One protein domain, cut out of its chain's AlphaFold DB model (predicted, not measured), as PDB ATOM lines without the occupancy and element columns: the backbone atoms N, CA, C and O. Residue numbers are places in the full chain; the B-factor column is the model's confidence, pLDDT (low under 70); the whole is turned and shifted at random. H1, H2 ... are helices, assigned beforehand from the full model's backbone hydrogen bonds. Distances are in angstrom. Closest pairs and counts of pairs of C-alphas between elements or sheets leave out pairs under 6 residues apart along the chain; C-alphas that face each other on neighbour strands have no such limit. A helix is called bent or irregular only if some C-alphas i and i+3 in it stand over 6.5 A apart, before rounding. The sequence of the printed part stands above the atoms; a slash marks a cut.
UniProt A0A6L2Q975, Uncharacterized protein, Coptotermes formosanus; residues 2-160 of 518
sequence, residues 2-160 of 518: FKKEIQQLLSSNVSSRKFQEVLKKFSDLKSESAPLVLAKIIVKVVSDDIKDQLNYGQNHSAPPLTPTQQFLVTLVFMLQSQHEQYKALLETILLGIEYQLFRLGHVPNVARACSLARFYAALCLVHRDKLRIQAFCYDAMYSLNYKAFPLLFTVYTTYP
ATOM      1  N   PHE A   2     194.279 175.970 239.302       55.44
ATOM      2  CA  PHE A   2     195.637 176.347 238.862       55.44
ATOM      3  C   PHE A   2     195.938 177.848 238.691       55.44
ATOM      4  O   PHE A   2     196.924 178.348 239.220       55.44
ATOM      5  N   LYS A   3     195.078 178.598 237.985       55.78
ATOM      6  CA  LYS A   3     195.276 180.046 237.783       55.78
ATOM      7  C   LYS A   3     195.222 180.838 239.100       55.78
ATOM      8  O   LYS A   3     196.010 181.758 239.275       55.78
ATOM      9  N   LYS A   4     194.311 180.473 240.015       60.16
ATOM     10  CA  LYS A   4     194.175 181.131 241.325       60.16
ATOM     11  C   LYS A   4     195.383 180.838 242.215       60.16
ATOM     12  O   LYS A   4     195.847 181.751 242.877       60.16
ATOM     13  N   GLU A   5     195.919 179.618 242.186       61.62
ATOM     14  CA  GLU A   5     197.103 179.252 242.980       61.62
ATOM     15  C   GLU A   5     198.374 179.949 242.483       61.62
ATOM     16  O   GLU A   5     199.098 180.519 243.290       61.62
ATOM     17  N   ILE A   6     198.598 180.012 241.164       60.78
ATOM     18  CA  ILE A   6     199.718 180.783 240.598       60.78
ATOM     19  C   ILE A   6     199.577 182.271 240.954       60.78
ATOM     20  O   ILE A   6     200.528 182.880 241.428       60.78
ATOM     21  N   GLN A   7     198.381 182.855 240.823       61.31
ATOM     22  CA  GLN A   7     198.143 184.257 241.197       61.31
ATOM     23  C   GLN A   7     198.306 184.530 242.703       61.31
ATOM     24  O   GLN A   7     198.764 185.605 243.073       61.31
ATOM     25  N   GLN A   8     197.967 183.569 243.569       59.09
ATOM     26  CA  GLN A   8     198.104 183.683 245.026       59.09
ATOM     27  C   GLN A   8     199.561 183.542 245.501       59.09
ATOM     28  O   GLN A   8     199.905 184.030 246.574       59.09
ATOM     29  N   LEU A   9     200.420 182.894 244.711       54.12
ATOM     30  CA  LEU A   9     201.859 182.801 244.979       54.12
ATOM     31  C   LEU A   9     202.611 184.040 244.522       54.12
ATOM     32  O   LEU A   9     203.502 184.490 245.231       54.12
ATOM     33  N   LEU A  10     202.215 184.606 243.382       54.81
ATOM     34  CA  LEU A  10     202.802 185.831 242.841       54.81
ATOM     35  C   LEU A  10     202.532 187.056 243.729       54.81
ATOM     36  O   LEU A  10     203.322 187.992 243.727       54.81
ATOM     37  N   SER A  11     201.454 187.050 244.523       54.31
ATOM     38  CA  SER A  11     201.113 188.144 245.444       54.31
ATOM     39  C   SER A  11     201.773 188.054 246.826       54.31
ATOM     40  O   SER A  11     201.666 188.995 247.612       54.31
ATOM     41  N   SER A  12     202.451 186.949 247.155       45.81
ATOM     42  CA  SER A  12     203.113 186.766 248.450       45.81
ATOM     43  C   SER A  12     204.618 186.628 248.269       45.81
ATOM     44  O   SER A  12     205.041 185.783 247.487       45.81
ATOM     45  N   ASN A  13     205.423 187.402 249.013       46.25
ATOM     46  CA  ASN A  13     206.877 187.204 249.096       46.25
ATOM     47  C   ASN A  13     207.165 185.703 249.252       46.25
ATOM     48  O   ASN A  13     206.723 185.082 250.225       46.25
ATOM     49  N   VAL A  14     207.805 185.117 248.240       50.69
ATOM     50  CA  VAL A  14     207.899 183.667 248.056       50.69
ATOM     51  C   VAL A  14     208.739 183.072 249.185       50.69
ATOM     52  O   VAL A  14     209.961 183.016 249.122       50.69
ATOM     53  N   SER A  15     208.084 182.619 250.254       53.62
ATOM     54  CA  SER A  15     208.722 181.743 251.232       53.62
ATOM     55  C   SER A  15     208.982 180.393 250.563       53.62
ATOM     56  O   SER A  15     208.065 179.811 249.976       53.62
ATOM     57  N   SER A  16     210.205 179.870 250.698       54.94
ATOM     58  CA  SER A  16     210.626 178.541 250.210       54.94
ATOM     59  C   SER A  16     209.612 177.429 250.547       54.94
ATOM     60  O   SER A  16     209.370 176.522 249.752       54.94
ATOM     61  N   ARG A  17     208.907 177.561 251.680       54.31
ATOM     62  CA  ARG A  17     207.876 176.618 252.138       54.31
ATOM     63  C   ARG A  17     206.614 176.612 251.264       54.31
ATOM     64  O   ARG A  17     206.147 175.543 250.886       54.31
ATOM     65  N   LYS A  18     206.100 177.786 250.875       61.50
ATOM     66  CA  LYS A  18     204.935 177.898 249.970       61.50
ATOM     67  C   LYS A  18     205.265 177.417 248.558       61.50
ATOM     68  O   LYS A  18     204.410 176.855 247.884       61.50
ATOM     69  N   PHE A  19     206.509 177.612 248.116       58.66
ATOM     70  CA  PHE A  19     206.983 177.093 246.834       58.66
ATOM     71  C   PHE A  19     206.989 175.558 246.809       58.66
ATOM     72  O   PHE A  19     206.471 174.956 245.870       58.66
ATOM     73  N   GLN A  20     207.488 174.922 247.872       61.22
ATOM     74  CA  GLN A  20     207.472 173.462 248.001       61.22
ATOM     75  C   GLN A  20     206.055 172.878 248.113       61.22
ATOM     76  O   GLN A  20     205.783 171.837 247.520       61.22
ATOM     77  N   GLU A  21     205.129 173.545 248.809       66.00
ATOM     78  CA  GLU A  21     203.718 173.119 248.871       66.00
ATOM     79  C   GLU A  21     203.062 173.081 247.487       66.00
ATOM     80  O   GLU A  21     202.264 172.195 247.181       66.00
ATOM     81  N   VAL A  22     203.418 174.034 246.635       65.50
ATOM     82  CA  VAL A  22     202.872 174.154 245.286       65.50
ATOM     83  C   VAL A  22     203.475 173.114 244.361       65.50
ATOM     84  O   VAL A  22     202.733 172.453 243.641       65.50
ATOM     85  N   LEU A  23     204.793 172.910 244.429       64.12
ATOM     86  CA  LEU A  23     205.460 171.809 243.736       64.12
ATOM     87  C   LEU A  23     204.822 170.463 244.095       64.12
ATOM     88  O   LEU A  23     204.496 169.687 243.200       64.12
ATOM     89  N   LYS A  24     204.550 170.229 245.385       67.00
ATOM     90  CA  LYS A  24     203.898 169.001 245.851       67.00
ATOM     91  C   LYS A  24     202.492 168.836 245.262       67.00
ATOM     92  O   LYS A  24     202.189 167.794 244.687       67.00
ATOM     93  N   LYS A  25     201.671 169.891 245.284       70.69
ATOM     94  CA  LYS A  25     200.341 169.883 244.649       70.69
ATOM     95  C   LYS A  25     200.391 169.603 243.147       70.69
ATOM     96  O   LYS A  25     199.519 168.903 242.641       70.69
ATOM     97  N   PHE A  26     201.390 170.136 242.442       67.81
ATOM     98  CA  PHE A  26     201.606 169.840 241.025       67.81
ATOM     99  C   PHE A  26     202.048 168.389 240.805       67.81
ATOM    100  O   PHE A  26     201.574 167.751 239.873       67.81
ATOM    101  N   SER A  27     202.886 167.840 241.685       63.81
ATOM    102  CA  SER A  27     203.334 166.447 241.599       63.81
ATOM    103  C   SER A  27     202.221 165.420 241.827       63.81
ATOM    104  O   SER A  27     202.210 164.382 241.167       63.81
ATOM    105  N   ASP A  28     201.251 165.733 242.690       67.62
ATOM    106  CA  ASP A  28     200.159 164.825 243.067       67.62
ATOM    107  C   ASP A  28     199.088 164.662 241.960       67.62
ATOM    108  O   ASP A  28     198.218 163.789 242.035       67.62
ATOM    109  N   LEU A  29     199.140 165.478 240.901       70.19
ATOM    110  CA  LEU A  29     198.206 165.432 239.773       70.19
ATOM    111  C   LEU A  29     198.572 164.328 238.773       70.19
ATOM    112  O   LEU A  29     199.286 164.563 237.805       70.19
ATOM    113  N   LYS A  30     197.993 163.137 238.944       63.31
ATOM    114  CA  LYS A  30     198.163 161.969 238.049       63.31
ATOM    115  C   LYS A  30     197.389 162.062 236.718       63.31
ATOM    116  O   LYS A  30     196.742 161.101 236.313       63.31
ATOM    117  N   SER A  31     197.381 163.219 236.058       72.75
ATOM    118  CA  SER A  31     196.682 163.407 234.776       72.75
ATOM    119  C   SER A  31     197.679 163.612 233.643       72.75
ATOM    120  O   SER A  31     198.453 164.564 233.675       72.75
ATOM    121  N   GLU A  32     197.592 162.796 232.590       69.19
ATOM    122  CA  GLU A  32     198.422 162.930 231.377       69.19
ATOM    123  C   GLU A  32     198.280 164.306 230.701       69.19
ATOM    124  O   GLU A  32     199.190 164.785 230.030       69.19
ATOM    125  N   SER A  33     197.151 164.992 230.910       77.06
ATOM    126  CA  SER A  33     196.902 166.332 230.359       77.06
ATOM    127  C   SER A  33     197.445 167.478 231.223       77.06
ATOM    128  O   SER A  33     197.417 168.637 230.796       77.06
ATOM    129  N   ALA A  34     197.953 167.188 232.426       77.38
ATOM    130  CA  ALA A  34     198.427 168.203 233.365       77.38
ATOM    131  C   ALA A  34     199.560 169.088 232.802       77.38
ATOM    132  O   ALA A  34     199.461 170.309 232.963       77.38
ATOM    133  N   PRO A  35     200.581 168.563 232.086       80.00
ATOM    134  CA  PRO A  35     201.632 169.393 231.491       80.00
ATOM    135  C   PRO A  35     201.088 170.382 230.453       80.00
ATOM    136  O   PRO A  35     201.471 171.550 230.443       80.00
ATOM    137  N   LEU A  36     200.130 169.951 229.626       83.06
ATOM    138  CA  LEU A  36     199.518 170.794 228.595       83.06
ATOM    139  C   LEU A  36     198.675 171.923 229.204       83.06
ATOM    140  O   LEU A  36     198.712 173.064 228.737       83.06
ATOM    141  N   VAL A  37     197.901 171.613 230.247       82.69
ATOM    142  CA  VAL A  37     197.098 172.609 230.970       82.69
ATOM    143  C   VAL A  37     198.007 173.609 231.680       82.69
ATOM    144  O   VAL A  37     197.772 174.815 231.586       82.69
ATOM    145  N   LEU A  38     199.065 173.129 232.335       83.19
ATOM    146  CA  LEU A  38     200.046 173.975 233.006       83.19
ATOM    147  C   LEU A  38     200.751 174.904 232.013       83.19
ATOM    148  O   LEU A  38     200.777 176.113 232.238       83.19
ATOM    149  N   ALA A  39     201.222 174.379 230.879       86.12
ATOM    150  CA  ALA A  39     201.845 175.173 229.825       86.12
ATOM    151  C   ALA A  39     200.921 176.296 229.329       86.12
ATOM    152  O   ALA A  39     201.317 177.461 229.301       86.12
ATOM    153  N   LYS A  40     199.649 175.988 229.031       84.94
ATOM    154  CA  LYS A  40     198.656 176.996 228.610       84.94
ATOM    155  C   LYS A  40     198.455 178.100 229.650       84.94
ATOM    156  O   LYS A  40     198.256 179.259 229.283       84.94
ATOM    157  N   ILE A  41     198.476 177.754 230.936       83.62
ATOM    158  CA  ILE A  41     198.314 178.727 232.021       83.62
ATOM    159  C   ILE A  41     199.561 179.596 232.156       83.62
ATOM    160  O   ILE A  41     199.415 180.811 232.235       83.62
ATOM    161  N   ILE A  42     200.756 179.000 232.128       87.06
ATOM    162  CA  ILE A  42     202.032 179.726 232.186       87.06
ATOM    163  C   ILE A  42     202.110 180.737 231.041       87.06
ATOM    164  O   ILE A  42     202.294 181.924 231.296       87.06
ATOM    165  N   VAL A  43     201.863 180.306 229.799       87.25
ATOM    166  CA  VAL A  43     201.878 181.195 228.623       87.25
ATOM    167  C   VAL A  43     200.885 182.348 228.785       87.25
ATOM    168  O   VAL A  43     201.210 183.495 228.487       87.25
ATOM    169  N   LYS A  44     199.683 182.081 229.314       86.50
ATOM    170  CA  LYS A  44     198.685 183.129 229.561       86.50
ATOM    171  C   LYS A  44     199.128 184.121 230.639       86.50
ATOM    172  O   LYS A  44     198.952 185.317 230.452       86.50
ATOM    173  N   VAL A  45     199.691 183.637 231.747       85.00
ATOM    174  CA  VAL A  45     200.182 184.487 232.844       85.00
ATOM    175  C   VAL A  45     201.329 185.374 232.363       85.00
ATOM    176  O   VAL A  45     201.283 186.577 232.584       85.00
ATOM    177  N   VAL A  46     202.296 184.810 231.635       86.56
ATOM    178  CA  VAL A  46     203.412 185.570 231.050       86.56
ATOM    179  C   VAL A  46     202.910 186.592 230.028       86.56
ATOM    180  O   VAL A  46     203.377 187.724 230.009       86.56
ATOM    181  N   SER A  47     201.918 186.243 229.205       85.38
ATOM    182  CA  SER A  47     201.336 187.199 228.257       85.38
ATOM    183  C   SER A  47     200.644 188.386 228.941       85.38
ATOM    184  O   SER A  47     200.536 189.444 228.318       85.38
ATOM    185  N   ASP A  48     200.122 188.215 230.157       83.50
ATOM    186  CA  ASP A  48     199.465 189.279 230.928       83.50
ATOM    187  C   ASP A  48     200.471 190.078 231.791       83.50
ATOM    188  O   ASP A  48     200.161 191.186 232.239       83.50
ATOM    189  N   ASP A  49     201.693 189.562 231.964       80.50
ATOM    190  CA  ASP A  49     202.802 190.176 232.702       80.50
ATOM    191  C   ASP A  49     203.491 191.278 231.876       80.50
ATOM    192  O   ASP A  49     204.523 191.076 231.233       80.50
ATOM    193  N   ILE A  50     202.845 192.444 231.816       69.88
ATOM    194  CA  ILE A  50     203.276 193.599 231.005       69.88
ATOM    195  C   ILE A  50     203.656 194.804 231.885       69.88
ATOM    196  O   ILE A  50     204.330 195.718 231.419       69.88
ATOM    197  N   LYS A  51     203.183 194.843 233.139       58.34
ATOM    198  CA  LYS A  51     203.234 196.031 234.012       58.34
ATOM    199  C   LYS A  51     204.334 195.990 235.074       58.34
ATOM    200  O   LYS A  51     204.624 197.037 235.650       58.34
ATOM    201  N   ASP A  52     204.928 194.828 235.330       57.38
ATOM    202  CA  ASP A  52     205.934 194.672 236.380       57.38
ATOM    203  C   ASP A  52     207.297 195.224 235.927       57.38
ATOM    204  O   ASP A  52     207.716 195.055 234.777       57.38
ATOM    205  N   GLN A  53     207.999 195.914 236.834       61.78
ATOM    206  CA  GLN A  53     209.342 196.428 236.564       61.78
ATOM    207  C   GLN A  53     210.336 195.269 236.411       61.78
ATOM    208  O   GLN A  53     210.303 194.288 237.154       61.78
ATOM    209  N   LEU A  54     211.229 195.387 235.427       63.91
ATOM    210  CA  LEU A  54     212.284 194.403 235.197       63.91
ATOM    211  C   LEU A  54     213.313 194.470 236.328       63.91
ATOM    212  O   LEU A  54     213.832 195.546 236.632       63.91
ATOM    213  N   ASN A  55     213.653 193.315 236.900       61.28
ATOM    214  CA  ASN A  55     214.728 193.217 237.877       61.28
ATOM    215  C   ASN A  55     216.073 193.257 237.148       61.28
ATOM    216  O   ASN A  55     216.598 192.232 236.713       61.28
ATOM    217  N   TYR A  56     216.649 194.449 237.037       58.22
ATOM    218  CA  TYR A  56     218.070 194.601 236.745       58.22
ATOM    219  C   TYR A  56     218.821 194.280 238.042       58.22
ATOM    220  O   TYR A  56     218.996 195.146 238.895       58.22
ATOM    221  N   GLY A  57     219.161 193.008 238.263       50.66
ATOM    222  CA  GLY A  57     219.942 192.614 239.437       50.66
ATOM    223  C   GLY A  57     221.241 193.426 239.539       50.66
ATOM    224  O   GLY A  57     221.767 193.895 238.533       50.66
ATOM    225  N   GLN A  58     221.788 193.561 240.751       48.53
ATOM    226  CA  GLN A  58     223.060 194.269 240.988       48.53
ATOM    227  C   GLN A  58     224.228 193.717 240.136       48.53
ATOM    228  O   GLN A  58     225.179 194.441 239.851       48.53
ATOM    229  N   ASN A  59     224.116 192.475 239.645       46.16
ATOM    230  CA  ASN A  59     225.034 191.869 238.683       46.16
ATOM    231  C   ASN A  59     224.537 192.063 237.241       46.16
ATOM    232  O   ASN A  59     223.518 191.495 236.845       46.16
ATOM    233  N   HIS A  60     225.317 192.781 236.426       49.44
ATOM    234  CA  HIS A  60     225.048 193.094 235.009       49.44
ATOM    235  C   HIS A  60     224.929 191.868 234.069       49.44
ATOM    236  O   HIS A  60     224.699 192.033 232.871       49.44
ATOM    237  N   SER A  61     225.080 190.646 234.591       51.66
ATOM    238  CA  SER A  61     225.022 189.384 233.840       51.66
ATOM    239  C   SER A  61     223.688 188.637 233.960       51.66
ATOM    240  O   SER A  61     223.477 187.675 233.225       51.66
ATOM    241  N   ALA A  62     222.795 189.025 234.877       60.34
ATOM    242  CA  ALA A  62     221.513 188.342 235.045       60.34
ATOM    243  C   ALA A  62     220.497 188.796 233.975       60.34
ATOM    244  O   ALA A  62     220.385 190.000 233.723       60.34
ATOM    245  N   PRO A  63     219.722 187.874 233.369       71.12
ATOM    246  CA  PRO A  63     218.692 188.237 232.402       71.12
ATOM    247  C   PRO A  63     217.661 189.184 233.035       71.12
ATOM    248  O   PRO A  63     217.160 188.881 234.124       71.12
ATOM    249  N   PRO A  64     217.301 190.300 232.378       77.25
ATOM    250  CA  PRO A  64     216.282 191.214 232.875       77.25
ATOM    251  C   PRO A  64     214.907 190.546 232.790       77.25
ATOM    252  O   PRO A  64     214.253 190.592 231.749       77.25
ATOM    253  N   LEU A  65     214.484 189.922 233.889       81.25
ATOM    254  CA  LEU A  65     213.208 189.223 234.053       81.25
ATOM    255  C   LEU A  65     212.357 189.911 235.123       81.25
ATOM    256  O   LEU A  65     212.888 190.522 236.052       81.25
ATOM    257  N   THR A  66     211.036 189.799 235.012       82.31
ATOM    258  CA  THR A  66     210.129 190.182 236.105       82.31
ATOM    259  C   THR A  66     210.233 189.158 237.249       82.31
ATOM    260  O   THR A  66     210.602 188.003 237.000       82.31
ATOM    261  N   PRO A  67     209.882 189.516 238.501       78.31
ATOM    262  CA  PRO A  67     209.811 188.548 239.603       78.31
ATOM    263  C   PRO A  67     208.928 187.337 239.257       78.31
ATOM    264  O   PRO A  67     209.280 186.190 239.536       78.31
ATOM    265  N   THR A  68     207.814 187.600 238.569       79.38
ATOM    266  CA  THR A  68     206.882 186.598 238.047       79.38
ATOM    267  C   THR A  68     207.564 185.636 237.074       79.38
ATOM    268  O   THR A  68     207.456 184.419 237.221       79.38
ATOM    269  N   GLN A  69     208.313 186.152 236.098       85.94
ATOM    270  CA  GLN A  69     209.032 185.330 235.124       85.94
ATOM    271  C   GLN A  69     210.168 184.534 235.762       85.94
ATOM    272  O   GLN A  69     210.311 183.356 235.447       85.94
ATOM    273  N   GLN A  70     210.936 185.133 236.678       83.75
ATOM    274  CA  GLN A  70     211.996 184.435 237.417       83.75
ATOM    275  C   GLN A  70     211.430 183.217 238.149       83.75
ATOM    276  O   GLN A  70     211.926 182.104 237.977       83.75
ATOM    277  N   PHE A  71     210.330 183.412 238.882       82.19
ATOM    278  CA  PHE A  71     209.630 182.334 239.570       82.19
ATOM    279  C   PHE A  71     209.169 181.230 238.612       82.19
ATOM    280  O   PHE A  71     209.383 180.049 238.878       82.19
ATOM    281  N   LEU A  72     208.544 181.600 237.490       85.06
ATOM    282  CA  LEU A  72     208.026 180.634 236.521       85.06
ATOM    283  C   LEU A  72     209.144 179.835 235.838       85.06
ATOM    284  O   LEU A  72     208.979 178.634 235.646       85.06
ATOM    285  N   VAL A  73     210.284 180.459 235.520       86.69
ATOM    286  CA  VAL A  73     211.459 179.749 234.986       86.69
ATOM    287  C   VAL A  73     211.959 178.720 236.001       86.69
ATOM    288  O   VAL A  73     212.151 177.555 235.649       86.69
ATOM    289  N   THR A  74     212.105 179.107 237.275       83.69
ATOM    290  CA  THR A  74     212.516 178.182 238.343       83.69
ATOM    291  C   THR A  74     211.509 177.047 238.530       83.69
ATOM    292  O   THR A  74     211.907 175.892 238.661       83.69
ATOM    293  N   LEU A  75     210.207 177.346 238.500       83.56
ATOM    294  CA  LEU A  75     209.149 176.346 238.618       83.56
ATOM    295  C   LEU A  75     209.225 175.306 237.492       83.56
ATOM    296  O   LEU A  75     209.177 174.110 237.771       83.56
ATOM    297  N   VAL A  76     209.365 175.748 236.238       86.25
ATOM    298  CA  VAL A  76     209.465 174.853 235.072       86.25
ATOM    299  C   VAL A  76     210.692 173.949 235.187       86.25
ATOM    300  O   VAL A  76     210.567 172.736 235.023       86.25
ATOM    301  N   PHE A  77     211.851 174.510 235.543       85.75
ATOM    302  CA  PHE A  77     213.088 173.743 235.705       85.75
ATOM    303  C   PHE A  77     212.994 172.692 236.827       85.75
ATOM    304  O   PHE A  77     213.405 171.541 236.656       85.75
ATOM    305  N   MET A  78     212.411 173.058 237.972       82.50
ATOM    306  CA  MET A  78     212.234 172.143 239.105       82.50
ATOM    307  C   MET A  78     211.245 171.017 238.781       82.50
ATOM    308  O   MET A  78     211.532 169.855 239.048       82.50
ATOM    309  N   LEU A  79     210.112 171.330 238.144       82.50
ATOM    310  CA  LEU A  79     209.134 170.314 237.747       82.50
ATOM    311  C   LEU A  79     209.709 169.326 236.727       82.50
ATOM    312  O   LEU A  79     209.472 168.127 236.848       82.50
ATOM    313  N   GLN A  80     210.490 169.809 235.759       84.25
ATOM    314  CA  GLN A  80     211.111 168.963 234.740       84.25
ATOM    315  C   GLN A  80     212.206 168.047 235.310       84.25
ATOM    316  O   GLN A  80     212.353 166.918 234.850       84.25
ATOM    317  N   SER A  81     212.976 168.522 236.294       83.12
ATOM    318  CA  SER A  81     214.058 167.740 236.910       83.12
ATOM    319  C   SER A  81     213.563 166.725 237.941       83.12
ATOM    320  O   SER A  81     214.165 165.664 238.081       83.12
ATOM    321  N   GLN A  82     212.472 167.025 238.652       81.88
ATOM    322  CA  GLN A  82     211.975 166.190 239.751       81.88
ATOM    323  C   GLN A  82     210.884 165.194 239.335       81.88
ATOM    324  O   GLN A  82     210.640 164.230 240.060       81.88
ATOM    325  N   HIS A  83     210.222 165.398 238.191       79.31
ATOM    326  CA  HIS A  83     209.061 164.596 237.803       79.31
ATOM    327  C   HIS A  83     209.056 164.230 236.316       79.31
ATOM    328  O   HIS A  83     208.937 165.087 235.441       79.31
ATOM    329  N   GLU A  84     209.062 162.927 236.029       80.12
ATOM    330  CA  GLU A  84     209.087 162.392 234.662       80.12
ATOM    331  C   GLU A  84     207.871 162.825 233.821       80.12
ATOM    332  O   GLU A  84     208.016 163.158 232.644       80.12
ATOM    333  N   GLN A  85     206.691 162.951 234.442       81.06
ATOM    334  CA  GLN A  85     205.467 163.431 233.780       81.06
ATOM    335  C   GLN A  85     205.597 164.843 233.173       81.06
ATOM    336  O   GLN A  85     204.874 165.181 232.238       81.06
ATOM    337  N   TYR A  86     206.521 165.673 233.672       81.94
ATOM    338  CA  TYR A  86     206.745 167.043 233.199       81.94
ATOM    339  C   TYR A  86     207.980 167.177 232.298       81.94
ATOM    340  O   TYR A  86     208.363 168.294 231.950       81.94
ATOM    341  N   LYS A  87     208.579 166.069 231.841       83.12
ATOM    342  CA  LYS A  87     209.772 166.088 230.976       83.12
ATOM    343  C   LYS A  87     209.573 166.889 229.681       83.12
ATOM    344  O   LYS A  87     210.488 167.579 229.244       83.12
ATOM    345  N   ALA A  88     208.370 166.845 229.102       84.44
ATOM    346  CA  ALA A  88     208.000 167.575 227.883       84.44
ATOM    347  C   ALA A  88     207.391 168.972 228.140       84.44
ATOM    348  O   ALA A  88     206.949 169.642 227.202       84.44
ATOM    349  N   LEU A  89     207.324 169.422 229.401       87.44
ATOM    350  CA  LEU A  89     206.659 170.675 229.773       87.44
ATOM    351  C   LEU A  89     207.320 171.889 229.114       87.44
ATOM    352  O   LEU A  89     206.613 172.730 228.564       87.44
ATOM    353  N   LEU A  90     208.655 171.956 229.134       88.69
ATOM    354  CA  LEU A  90     209.425 173.020 228.486       88.69
ATOM    355  C   LEU A  90     209.075 173.133 227.000       88.69
ATOM    356  O   LEU A  90     208.663 174.199 226.554       88.69
ATOM    357  N   GLU A  91     209.182 172.030 226.258       89.81
ATOM    358  CA  GLU A  91     208.904 172.002 224.820       89.81
ATOM    359  C   GLU A  91     207.461 172.432 224.526       89.81
ATOM    360  O   GLU A  91     207.205 173.239 223.636       89.81
ATOM    361  N   THR A  92     206.511 171.980 225.348       89.19
ATOM    362  CA  THR A  92     205.098 172.366 225.232       89.19
ATOM    363  C   THR A  92     204.887 173.866 225.471       89.19
ATOM    364  O   THR A  92     204.050 174.488 224.813       89.19
ATOM    365  N   ILE A  93     205.632 174.466 226.407       91.69
ATOM    366  CA  ILE A  93     205.602 175.910 226.666       91.69
ATOM    367  C   ILE A  93     206.205 176.674 225.484       91.69
ATOM    368  O   ILE A  93     205.565 177.607 225.002       91.69
ATOM    369  N   LEU A  94     207.387 176.278 225.002       91.94
ATOM    370  CA  LEU A  94     208.073 176.933 223.883       91.94
ATOM    371  C   LEU A  94     207.207 176.912 222.614       91.94
ATOM    372  O   LEU A  94     206.925 177.973 222.058       91.94
ATOM    373  N   LEU A  95     206.670 175.745 222.240       89.88
ATOM    374  CA  LEU A  95     205.725 175.598 221.125       89.88
ATOM    375  C   LEU A  95     204.446 176.420 221.335       89.88
ATOM    376  O   LEU A  95     203.904 177.008 220.400       89.88
ATOM    377  N   GLY A  96     203.947 176.487 222.573       87.88
ATOM    378  CA  GLY A  96     202.786 177.302 222.925       87.88
ATOM    379  C   GLY A  96     203.027 178.801 222.722       87.88
ATOM    380  O   GLY A  96     202.126 179.509 222.263       87.88
ATOM    381  N   ILE A  97     204.234 179.281 223.033       91.38
ATOM    382  CA  ILE A  97     204.657 180.667 222.803       91.38
ATOM    383  C   ILE A  97     204.803 180.935 221.302       91.38
ATOM    384  O   ILE A  97     204.214 181.894 220.804       91.38
ATOM    385  N   GLU A  98     205.520 180.072 220.577       90.94
ATOM    386  CA  GLU A  98     205.696 180.159 219.119       90.94
ATOM    387  C   GLU A  98     204.336 180.214 218.406       90.94
ATOM    388  O   GLU A  98     204.087 181.108 217.597       90.94
ATOM    389  N   TYR A  99     203.400 179.339 218.792       88.12
ATOM    390  CA  TYR A  99     202.042 179.327 218.250       88.12
ATOM    391  C   TYR A  99     201.282 180.632 218.513       88.12
ATOM    392  O   TYR A  99     200.570 181.108 217.632       88.12
ATOM    393  N   GLN A 100     201.397 181.232 219.703       86.12
ATOM    394  CA  GLN A 100     200.714 182.500 219.990       86.12
ATOM    395  C   GLN A 100     201.328 183.694 219.254       86.12
ATOM    396  O   GLN A 100     200.598 184.616 218.878       86.12
ATOM    397  N   LEU A 101     202.647 183.694 219.057       87.81
ATOM    398  CA  LEU A 101     203.366 184.800 218.427       87.81
ATOM    399  C   LEU A 101     203.290 184.768 216.899       87.81
ATOM    400  O   LEU A 101     203.147 185.825 216.288       87.81
ATOM    401  N   PHE A 102     203.353 183.583 216.288       86.50
ATOM    402  CA  PHE A 102     203.504 183.417 214.836       86.50
ATOM    403  C   PHE A 102     202.276 182.800 214.154       86.50
ATOM    404  O   PHE A 102     202.358 182.274 213.043       86.50
ATOM    405  N   ARG A 103     201.101 182.878 214.792       82.75
ATOM    406  CA  ARG A 103     199.847 182.395 214.203       82.75
ATOM    407  C   ARG A 103     199.517 183.131 212.900       82.75
ATOM    408  O   ARG A 103     199.385 184.354 212.879       82.75
ATOM    409  N   LEU A 104     199.280 182.364 211.835       72.62
ATOM    410  CA  LEU A 104     198.825 182.877 210.538       72.62
ATOM    411  C   LEU A 104     197.584 183.774 210.691       72.62
ATOM    412  O   LEU A 104     196.602 183.386 211.324       72.62
ATOM    413  N   GLY A 105     197.641 184.972 210.104       67.62
ATOM    414  CA  GLY A 105     196.529 185.930 210.078       67.62
ATOM    415  C   GLY A 105     196.287 186.707 211.376       67.62
ATOM    416  O   GLY A 105     195.373 187.524 211.423       67.62
ATOM    417  N   HIS A 106     197.091 186.500 212.424       78.69
ATOM    418  CA  HIS A 106     196.966 187.228 213.683       78.69
ATOM    419  C   HIS A 106     198.232 188.031 213.974       78.69
ATOM    420  O   HIS A 106     199.328 187.483 214.049       78.69
ATOM    421  N   VAL A 107     198.079 189.337 214.196       74.56
ATOM    422  CA  VAL A 107     199.202 190.204 214.557       74.56
ATOM    423  C   VAL A 107     199.218 190.398 216.074       74.56
ATOM    424  O   VAL A 107     198.305 191.034 216.606       74.56
ATOM    425  N   PRO A 108     200.227 189.878 216.796       82.81
ATOM    426  CA  PRO A 108     200.269 189.982 218.245       82.81
ATOM    427  C   PRO A 108     200.502 191.428 218.703       82.81
ATOM    428  O   PRO A 108     201.148 192.238 218.031       82.81
ATOM    429  N   ASN A 109     199.989 191.750 219.893       87.00
ATOM    430  CA  ASN A 109     200.313 193.003 220.565       87.00
ATOM    431  C   ASN A 109     201.806 193.010 220.938       87.00
ATOM    432  O   ASN A 109     202.279 192.081 221.590       87.00
ATOM    433  N   VAL A 110     202.528 194.067 220.558       86.31
ATOM    434  CA  VAL A 110     203.991 194.155 220.703       86.31
ATOM    435  C   VAL A 110     204.441 194.023 222.161       86.31
ATOM    436  O   VAL A 110     205.420 193.333 222.426       86.31
ATOM    437  N   ALA A 111     203.720 194.615 223.119       85.44
ATOM    438  CA  ALA A 111     204.094 194.563 224.533       85.44
ATOM    439  C   ALA A 111     203.957 193.142 225.105       85.44
ATOM    440  O   ALA A 111     204.886 192.630 225.732       85.44
ATOM    441  N   ARG A 112     202.838 192.468 224.803       87.81
ATOM    442  CA  ARG A 112     202.622 191.051 225.155       87.81
ATOM    443  C   ARG A 112     203.660 190.150 224.500       87.81
ATOM    444  O   ARG A 112     204.224 189.274 225.148       87.81
ATOM    445  N   ALA A 113     203.940 190.406 223.226       89.75
ATOM    446  CA  ALA A 113     204.909 189.650 222.458       89.75
ATOM    447  C   ALA A 113     206.333 189.791 223.011       89.75
ATOM    448  O   ALA A 113     207.051 188.801 223.087       89.75
ATOM    449  N   CYS A 114     206.724 190.985 223.473       89.06
ATOM    450  CA  CYS A 114     208.006 191.187 224.149       89.06
ATOM    451  C   CYS A 114     208.077 190.441 225.488       89.06
ATOM    452  O   CYS A 114     209.124 189.889 225.813       89.06
ATOM    453  N   SER A 115     206.988 190.402 226.266       89.81
ATOM    454  CA  SER A 115     206.955 189.638 227.523       89.81
ATOM    455  C   SER A 115     207.135 188.134 227.277       89.81
ATOM    456  O   SER A 115     208.007 187.499 227.869       89.81
ATOM    457  N   LEU A 116     206.410 187.591 226.295       91.75
ATOM    458  CA  LEU A 116     206.554 186.201 225.861       91.75
ATOM    459  C   LEU A 116     207.954 185.899 225.304       91.75
ATOM    460  O   LEU A 116     208.541 184.888 225.675       91.75
ATOM    461  N   ALA A 117     208.518 186.780 224.471       92.31
ATOM    462  CA  ALA A 117     209.860 186.619 223.906       92.31
ATOM    463  C   ALA A 117     210.959 186.642 224.983       92.31
ATOM    464  O   ALA A 117     211.927 185.892 224.893       92.31
ATOM    465  N   ARG A 118     210.801 187.466 226.027       92.19
ATOM    466  CA  ARG A 118     211.701 187.497 227.188       92.19
ATOM    467  C   ARG A 118     211.679 186.176 227.947       92.19
ATOM    468  O   ARG A 118     212.730 185.606 228.221       92.19
ATOM    469  N   PHE A 119     210.487 185.679 228.266       92.38
ATOM    470  CA  PHE A 119     210.342 184.406 228.964       92.38
ATOM    471  C   PHE A 119     210.866 183.234 228.122       92.38
ATOM    472  O   PHE A 119     211.589 182.389 228.640       92.38
ATOM    473  N   TYR A 120     210.588 183.233 226.815       93.88
ATOM    474  CA  TYR A 120     211.143 182.273 225.859       93.88
ATOM    475  C   TYR A 120     212.680 182.293 225.867       93.88
ATOM    476  O   TYR A 120     213.313 181.256 226.052       93.88
ATOM    477  N   ALA A 121     213.289 183.479 225.760       92.06
ATOM    478  CA  ALA A 121     214.741 183.640 225.795       92.06
ATOM    479  C   ALA A 121     215.365 183.158 227.110       92.06
ATOM    480  O   ALA A 121     216.419 182.526 227.087       92.06
ATOM    481  N   ALA A 122     214.709 183.405 228.244       90.94
ATOM    482  CA  ALA A 122     215.170 182.923 229.541       90.94
ATOM    483  C   ALA A 122     215.107 181.396 229.666       90.94
ATOM    484  O   ALA A 122     216.049 180.791 230.175       90.94
ATOM    485  N   LEU A 123     214.037 180.765 229.174       91.25
ATOM    486  CA  LEU A 123     213.929 179.305 229.143       91.25
ATOM    487  C   LEU A 123     215.028 178.684 228.268       91.25
ATOM    488  O   LEU A 123     215.727 177.776 228.715       91.25
ATOM    489  N   CYS A 124     215.251 179.211 227.063       90.94
ATOM    490  CA  CYS A 124     216.326 178.730 226.190       90.94
ATOM    491  C   CYS A 124     217.723 178.970 226.779       90.94
ATOM    492  O   CYS A 124     218.604 178.133 226.597       90.94
ATOM    493  N   LEU A 125     217.930 180.067 227.517       89.56
ATOM    494  CA  LEU A 125     219.193 180.343 228.205       89.56
ATOM    495  C   LEU A 125     219.510 179.281 229.268       89.56
ATOM    496  O   LEU A 125     220.649 178.820 229.337       89.56
ATOM    497  N   VAL A 126     218.517 178.855 230.060       86.69
ATOM    498  CA  VAL A 126     218.692 177.796 231.073       86.69
ATOM    499  C   VAL A 126     219.129 176.477 230.427       86.69
ATOM    500  O   VAL A 126     219.994 175.787 230.964       86.69
ATOM    501  N   HIS A 127     218.591 176.158 229.248       84.62
ATOM    502  CA  HIS A 127     218.922 174.939 228.501       84.62
ATOM    503  C   HIS A 127     220.101 175.090 227.526       84.62
ATOM    504  O   HIS A 127     220.508 174.106 226.913       84.62
ATOM    505  N   ARG A 128     220.676 176.295 227.402       86.62
ATOM    506  CA  ARG A 128     221.747 176.646 226.449       86.62
ATOM    507  C   ARG A 128     221.408 176.349 224.979       86.62
ATOM    508  O   ARG A 128     222.302 176.058 224.185       86.62
ATOM    509  N   ASP A 129     220.137 176.460 224.604       86.06
ATOM    510  CA  ASP A 129     219.679 176.195 223.237       86.06
ATOM    511  C   ASP A 129     219.793 177.449 222.357       86.06
ATOM    512  O   ASP A 129     218.887 178.285 222.270       86.06
ATOM    513  N   LYS A 130     220.958 177.600 221.719       85.75
ATOM    514  CA  LYS A 130     221.258 178.738 220.835       85.75
ATOM    515  C   LYS A 130     220.536 178.645 219.492       85.75
ATOM    516  O   LYS A 130     220.093 179.669 218.974       85.75
ATOM    517  N   LEU A 131     220.409 177.439 218.936       84.88
ATOM    518  CA  LEU A 131     219.809 177.218 217.618       84.88
ATOM    519  C   LEU A 131     218.321 177.563 217.635       84.88
ATOM    520  O   LEU A 131     217.840 178.262 216.741       84.88
ATOM    521  N   ARG A 132     217.606 177.169 218.694       88.62
ATOM    522  CA  ARG A 132     216.189 177.503 218.854       88.62
ATOM    523  C   ARG A 132     215.948 179.006 218.935       88.62
ATOM    524  O   ARG A 132     215.017 179.517 218.324       88.62
ATOM    525  N   ILE A 133     216.815 179.742 219.628       90.69
ATOM    526  CA  ILE A 133     216.705 181.204 219.705       90.69
ATOM    527  C   ILE A 133     216.980 181.870 218.358       90.69
ATOM    528  O   ILE A 133     216.300 182.831 217.998       90.69
ATOM    529  N   GLN A 134     217.937 181.357 217.590       88.38
ATOM    530  CA  GLN A 134     218.186 181.846 216.236       88.38
ATOM    531  C   GLN A 134     216.986 181.585 215.317       88.38
ATOM    532  O   GLN A 134     216.570 182.499 214.602       88.38
ATOM    533  N   ALA A 135     216.372 180.400 215.404       87.94
ATOM    534  CA  ALA A 135     215.132 180.075 214.700       87.94
ATOM    535  C   ALA A 135     213.975 181.000 215.120       87.94
ATOM    536  O   ALA A 135     213.318 181.584 214.264       87.94
ATOM    537  N   PHE A 136     213.800 181.252 216.420       91.75
ATOM    538  CA  PHE A 136     212.803 182.196 216.932       91.75
ATOM    539  C   PHE A 136     212.995 183.613 216.374       91.75
ATOM    540  O   PHE A 136     212.039 184.275 215.963       91.75
ATOM    541  N   CYS A 137     214.237 184.105 216.346       91.44
ATOM    542  CA  CYS A 137     214.545 185.418 215.787       91.44
ATOM    543  C   CYS A 137     214.289 185.456 214.269       91.44
ATOM    544  O   CYS A 137     213.787 186.468 213.769       91.44
ATOM    545  N   TYR A 138     214.586 184.371 213.545       90.69
ATOM    546  CA  TYR A 138     214.224 184.216 212.135       90.69
ATOM    547  C   TYR A 138     212.703 184.266 211.941       90.69
ATOM    548  O   TYR A 138     212.226 185.094 211.163       90.69
ATOM    549  N   ASP A 139     211.936 183.480 212.697       89.25
ATOM    550  CA  ASP A 139     210.473 183.425 212.617       89.25
ATOM    551  C   ASP A 139     209.834 184.774 212.944       89.25
ATOM    552  O   ASP A 139     208.888 185.200 212.275       89.25
ATOM    553  N   ALA A 140     210.391 185.503 213.915       90.69
ATOM    554  CA  ALA A 140     209.977 186.861 214.226       90.69
ATOM    555  C   ALA A 140     210.229 187.806 213.048       90.69
ATOM    556  O   ALA A 140     209.311 188.515 212.624       90.69
ATOM    557  N   MET A 141     211.439 187.809 212.480       88.62
ATOM    558  CA  MET A 141     211.768 188.657 211.329       88.62
ATOM    559  C   MET A 141     210.960 188.302 210.082       88.62
ATOM    560  O   MET A 141     210.614 189.207 209.314       88.62
ATOM    561  N   TYR A 142     210.661 187.018 209.892       87.62
ATOM    562  CA  TYR A 142     209.864 186.502 208.792       87.62
ATOM    563  C   TYR A 142     208.382 186.854 208.965       87.62
ATOM    564  O   TYR A 142     207.750 187.313 208.015       87.62
ATOM    565  N   SER A 143     207.806 186.682 210.154       85.00
ATOM    566  CA  SER A 143     206.353 186.758 210.371       85.00
ATOM    567  C   SER A 143     205.853 188.148 210.765       85.00
ATOM    568  O   SER A 143     204.740 188.523 210.406       85.00
ATOM    569  N   LEU A 144     206.656 188.931 211.492       83.88
ATOM    570  CA  LEU A 144     206.200 190.160 212.159       83.88
ATOM    571  C   LEU A 144     206.734 191.455 211.527       83.88
ATOM    572  O   LEU A 144     206.441 192.549 212.013       83.88
ATOM    573  N   ASN A 145     207.497 191.360 210.433       81.94
ATOM    574  CA  ASN A 145     208.074 192.501 209.719       81.94
ATOM    575  C   ASN A 145     208.802 193.488 210.671       81.94
ATOM    576  O   ASN A 145     209.815 193.107 211.256       81.94
ATOM    577  N   TYR A 146     208.324 194.728 210.842       80.44
ATOM    578  CA  TYR A 146     208.918 195.736 211.741       80.44
ATOM    579  C   TYR A 146     208.610 195.494 213.224       80.44
ATOM    580  O   TYR A 146     209.398 195.861 214.094       80.44
ATOM    581  N   LYS A 147     207.492 194.819 213.519       83.62
ATOM    582  CA  LYS A 147     207.095 194.457 214.888       83.62
ATOM    583  C   LYS A 147     208.027 193.414 215.501       83.62
ATOM    584  O   LYS A 147     207.970 193.198 216.702       83.62
ATOM    585  N   ALA A 148     208.897 192.801 214.696       88.31
ATOM    586  CA  ALA A 148     209.943 191.900 215.154       88.31
ATOM    587  C   ALA A 148     211.035 192.620 215.963       88.31
ATOM    588  O   ALA A 148     211.582 192.036 216.892       88.31
ATOM    589  N   PHE A 149     211.364 193.882 215.655       88.88
ATOM    590  CA  PHE A 149     212.542 194.542 216.239       88.88
ATOM    591  C   PHE A 149     212.501 194.674 217.771       88.88
ATOM    592  O   PHE A 149     213.511 194.357 218.403       88.88
ATOM    593  N   PRO A 150     211.368 195.031 218.408       87.62
ATOM    594  CA  PRO A 150     211.261 195.006 219.867       87.62
ATOM    595  C   PRO A 150     211.457 193.611 220.476       87.62
ATOM    596  O   PRO A 150     212.054 193.491 221.548       87.62
ATOM    597  N   LEU A 151     210.989 192.555 219.796       90.56
ATOM    598  CA  LEU A 151     211.180 191.172 220.244       90.56
ATOM    599  C   LEU A 151     212.657 190.795 220.156       90.56
ATOM    600  O   LEU A 151     213.203 190.319 221.142       90.56
ATOM    601  N   LEU A 152     213.316 191.073 219.028       91.06
ATOM    602  CA  LEU A 152     214.745 190.801 218.850       91.06
ATOM    603  C   LEU A 152     215.592 191.550 219.884       91.06
ATOM    604  O   LEU A 152     216.469 190.958 220.503       91.06
ATOM    605  N   PHE A 153     215.292 192.829 220.134       89.12
ATOM    606  CA  PHE A 153     215.952 193.597 221.192       89.12
ATOM    607  C   PHE A 153     215.776 192.934 222.562       89.12
ATOM    608  O   PHE A 153     216.728 192.802 223.331       89.12
ATOM    609  N   THR A 154     214.559 192.484 222.865       88.94
ATOM    610  CA  THR A 154     214.255 191.789 224.118       88.94
ATOM    611  C   THR A 154     215.001 190.455 224.227       88.94
ATOM    612  O   THR A 154     215.553 190.149 225.280       88.94
ATOM    613  N   VAL A 155     215.090 189.685 223.142       91.06
ATOM    614  CA  VAL A 155     215.822 188.412 223.110       91.06
ATOM    615  C   VAL A 155     217.315 188.647 223.321       91.06
ATOM    616  O   VAL A 155     217.886 188.064 224.233       91.06
ATOM    617  N   TYR A 156     217.940 189.559 222.571       89.25
ATOM    618  CA  TYR A 156     219.382 189.832 222.673       89.25
ATOM    619  C   TYR A 156     219.808 190.536 223.968       89.25
ATOM    620  O   TYR A 156     220.993 190.544 224.308       89.25
ATOM    621  N   THR A 157     218.871 191.147 224.696       87.75
ATOM    622  CA  THR A 157     219.131 191.658 226.049       87.75
ATOM    623  C   THR A 157     218.971 190.575 227.112       87.75
ATOM    624  O   THR A 157     219.700 190.605 228.099       87.75
ATOM    625  N   THR A 158     218.072 189.609 226.898       87.44
ATOM    626  CA  THR A 158     217.802 188.502 227.832       87.44
ATOM    627  C   THR A 158     218.800 187.359 227.691       87.44
ATOM    628  O   THR A 158     219.229 186.791 228.689       87.44
ATOM    629  N   TYR A 159     219.215 187.061 226.462       89.31
ATOM    630  CA  TYR A 159     220.211 186.053 226.133       89.31
ATOM    631  C   TYR A 159     221.321 186.689 225.277       89.31
ATOM    632  O   TYR A 159     221.261 186.640 224.049       89.31
ATOM    633  N   PRO A 160     222.347 187.292 225.909       85.06
ATOM    634  CA  PRO A 160     223.446 187.931 225.189       85.06
ATOM    635  C   PRO A 160     224.234 186.971 224.284       85.06
ATOM    636  O   PRO A 160     224.571 187.338 223.171       85.06
TER     637      PRO A 160
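Overview. This is residues 2 to 160 of the 518 residues of an uncharacterized protein of Coptotermes formosanus (UniProt A0A6L2Q975). Six helices, H3 to H8, make an up-and-down bundle, each running against the one before it in the chain, with H6 through the middle, H3, H4 and H5 on one side of it and H7 and H8 on the other. H1 and H2, side by side and running opposite ways, lie beyond H3 and H4 at the end away from H7, where H1 only just touches H3 and H2 only just touches H4. The printed part has 159 residues with eight named helices, H1 to H8 in chain order, and no named strand; the class is all helix. It is compact, with a radius of gyration of the C-alphas of 15.5 A, and rounded, spanning 44 by 38 by 27 A.

Along the chain. Find C-alpha 110 at (203.991, 194.155, 220.703); from there H6, residues 110 to 127, runs 25.6 A. Before it come H5, residues 89 to 101, 18.4 A; H4, residues 67 to 82, 22.5 A; and H3, residues 34 to 48, 21.2 A. Further back are H2, residues 16 to 27, 16.5 A, and H1, residues 2 to 10, 12.5 A, whose C-alpha 2 is at (195.637, 176.347, 238.862). After H6 look for H7, residues 130 to 143, 19.9 A, and H8, residues 145 to 158, 20.9 A, ending with C-alpha 158 at (217.802, 188.502, 227.832). H8 is only just irregular: C-alphas 147 and 150 are 6.52 A apart.

Arrangement. Start at H6, the hub, which touches five helices. It touches H8 at a steep tilt of 41 degrees, the same way; the closest C-alphas are those of Cys 114 and Leu 151, 5.0 A apart. H5 and H6 form a hairpin at a shallow tilt of 27 degrees, with Leu 94 and Tyr 120 closest, their C-alphas 6.5 A apart. H7 and H8 form another at 22 degrees, where residues 137 to 141 touch residues 148 to 152; the C-alphas of Ala 140 and Ala 148 are closest, at 5.1 A. H3 touches H5 at a steep tilt of 44 degrees, the C-alphas of Ala 39 and Ile 93 being closest at 5.0 A. H1 only just touches H3, and H2 only just touches H4, each with 3 pairs of C-alphas within 8 A; the closest are Lys 3 and Ile 41, 6.6 A, and Leu 23 and Leu 79, 7.2 A. H3 and H7 are apart. Every O i to N i+4 pair is within hydrogen-bond range in H1 to H7, and 7 of 10 in H8.

Size, cuts and confidence. The C-alphas farthest apart, those of Arg 17 and Asn 145, are 45.3 A apart. The printed part has no cut. The link from H3 to H4, residues 49 to 66, is long. The mean pLDDT of the printed part is 78.5; look for values under 70 in residues 2 to 24 and 50 to 62, among others.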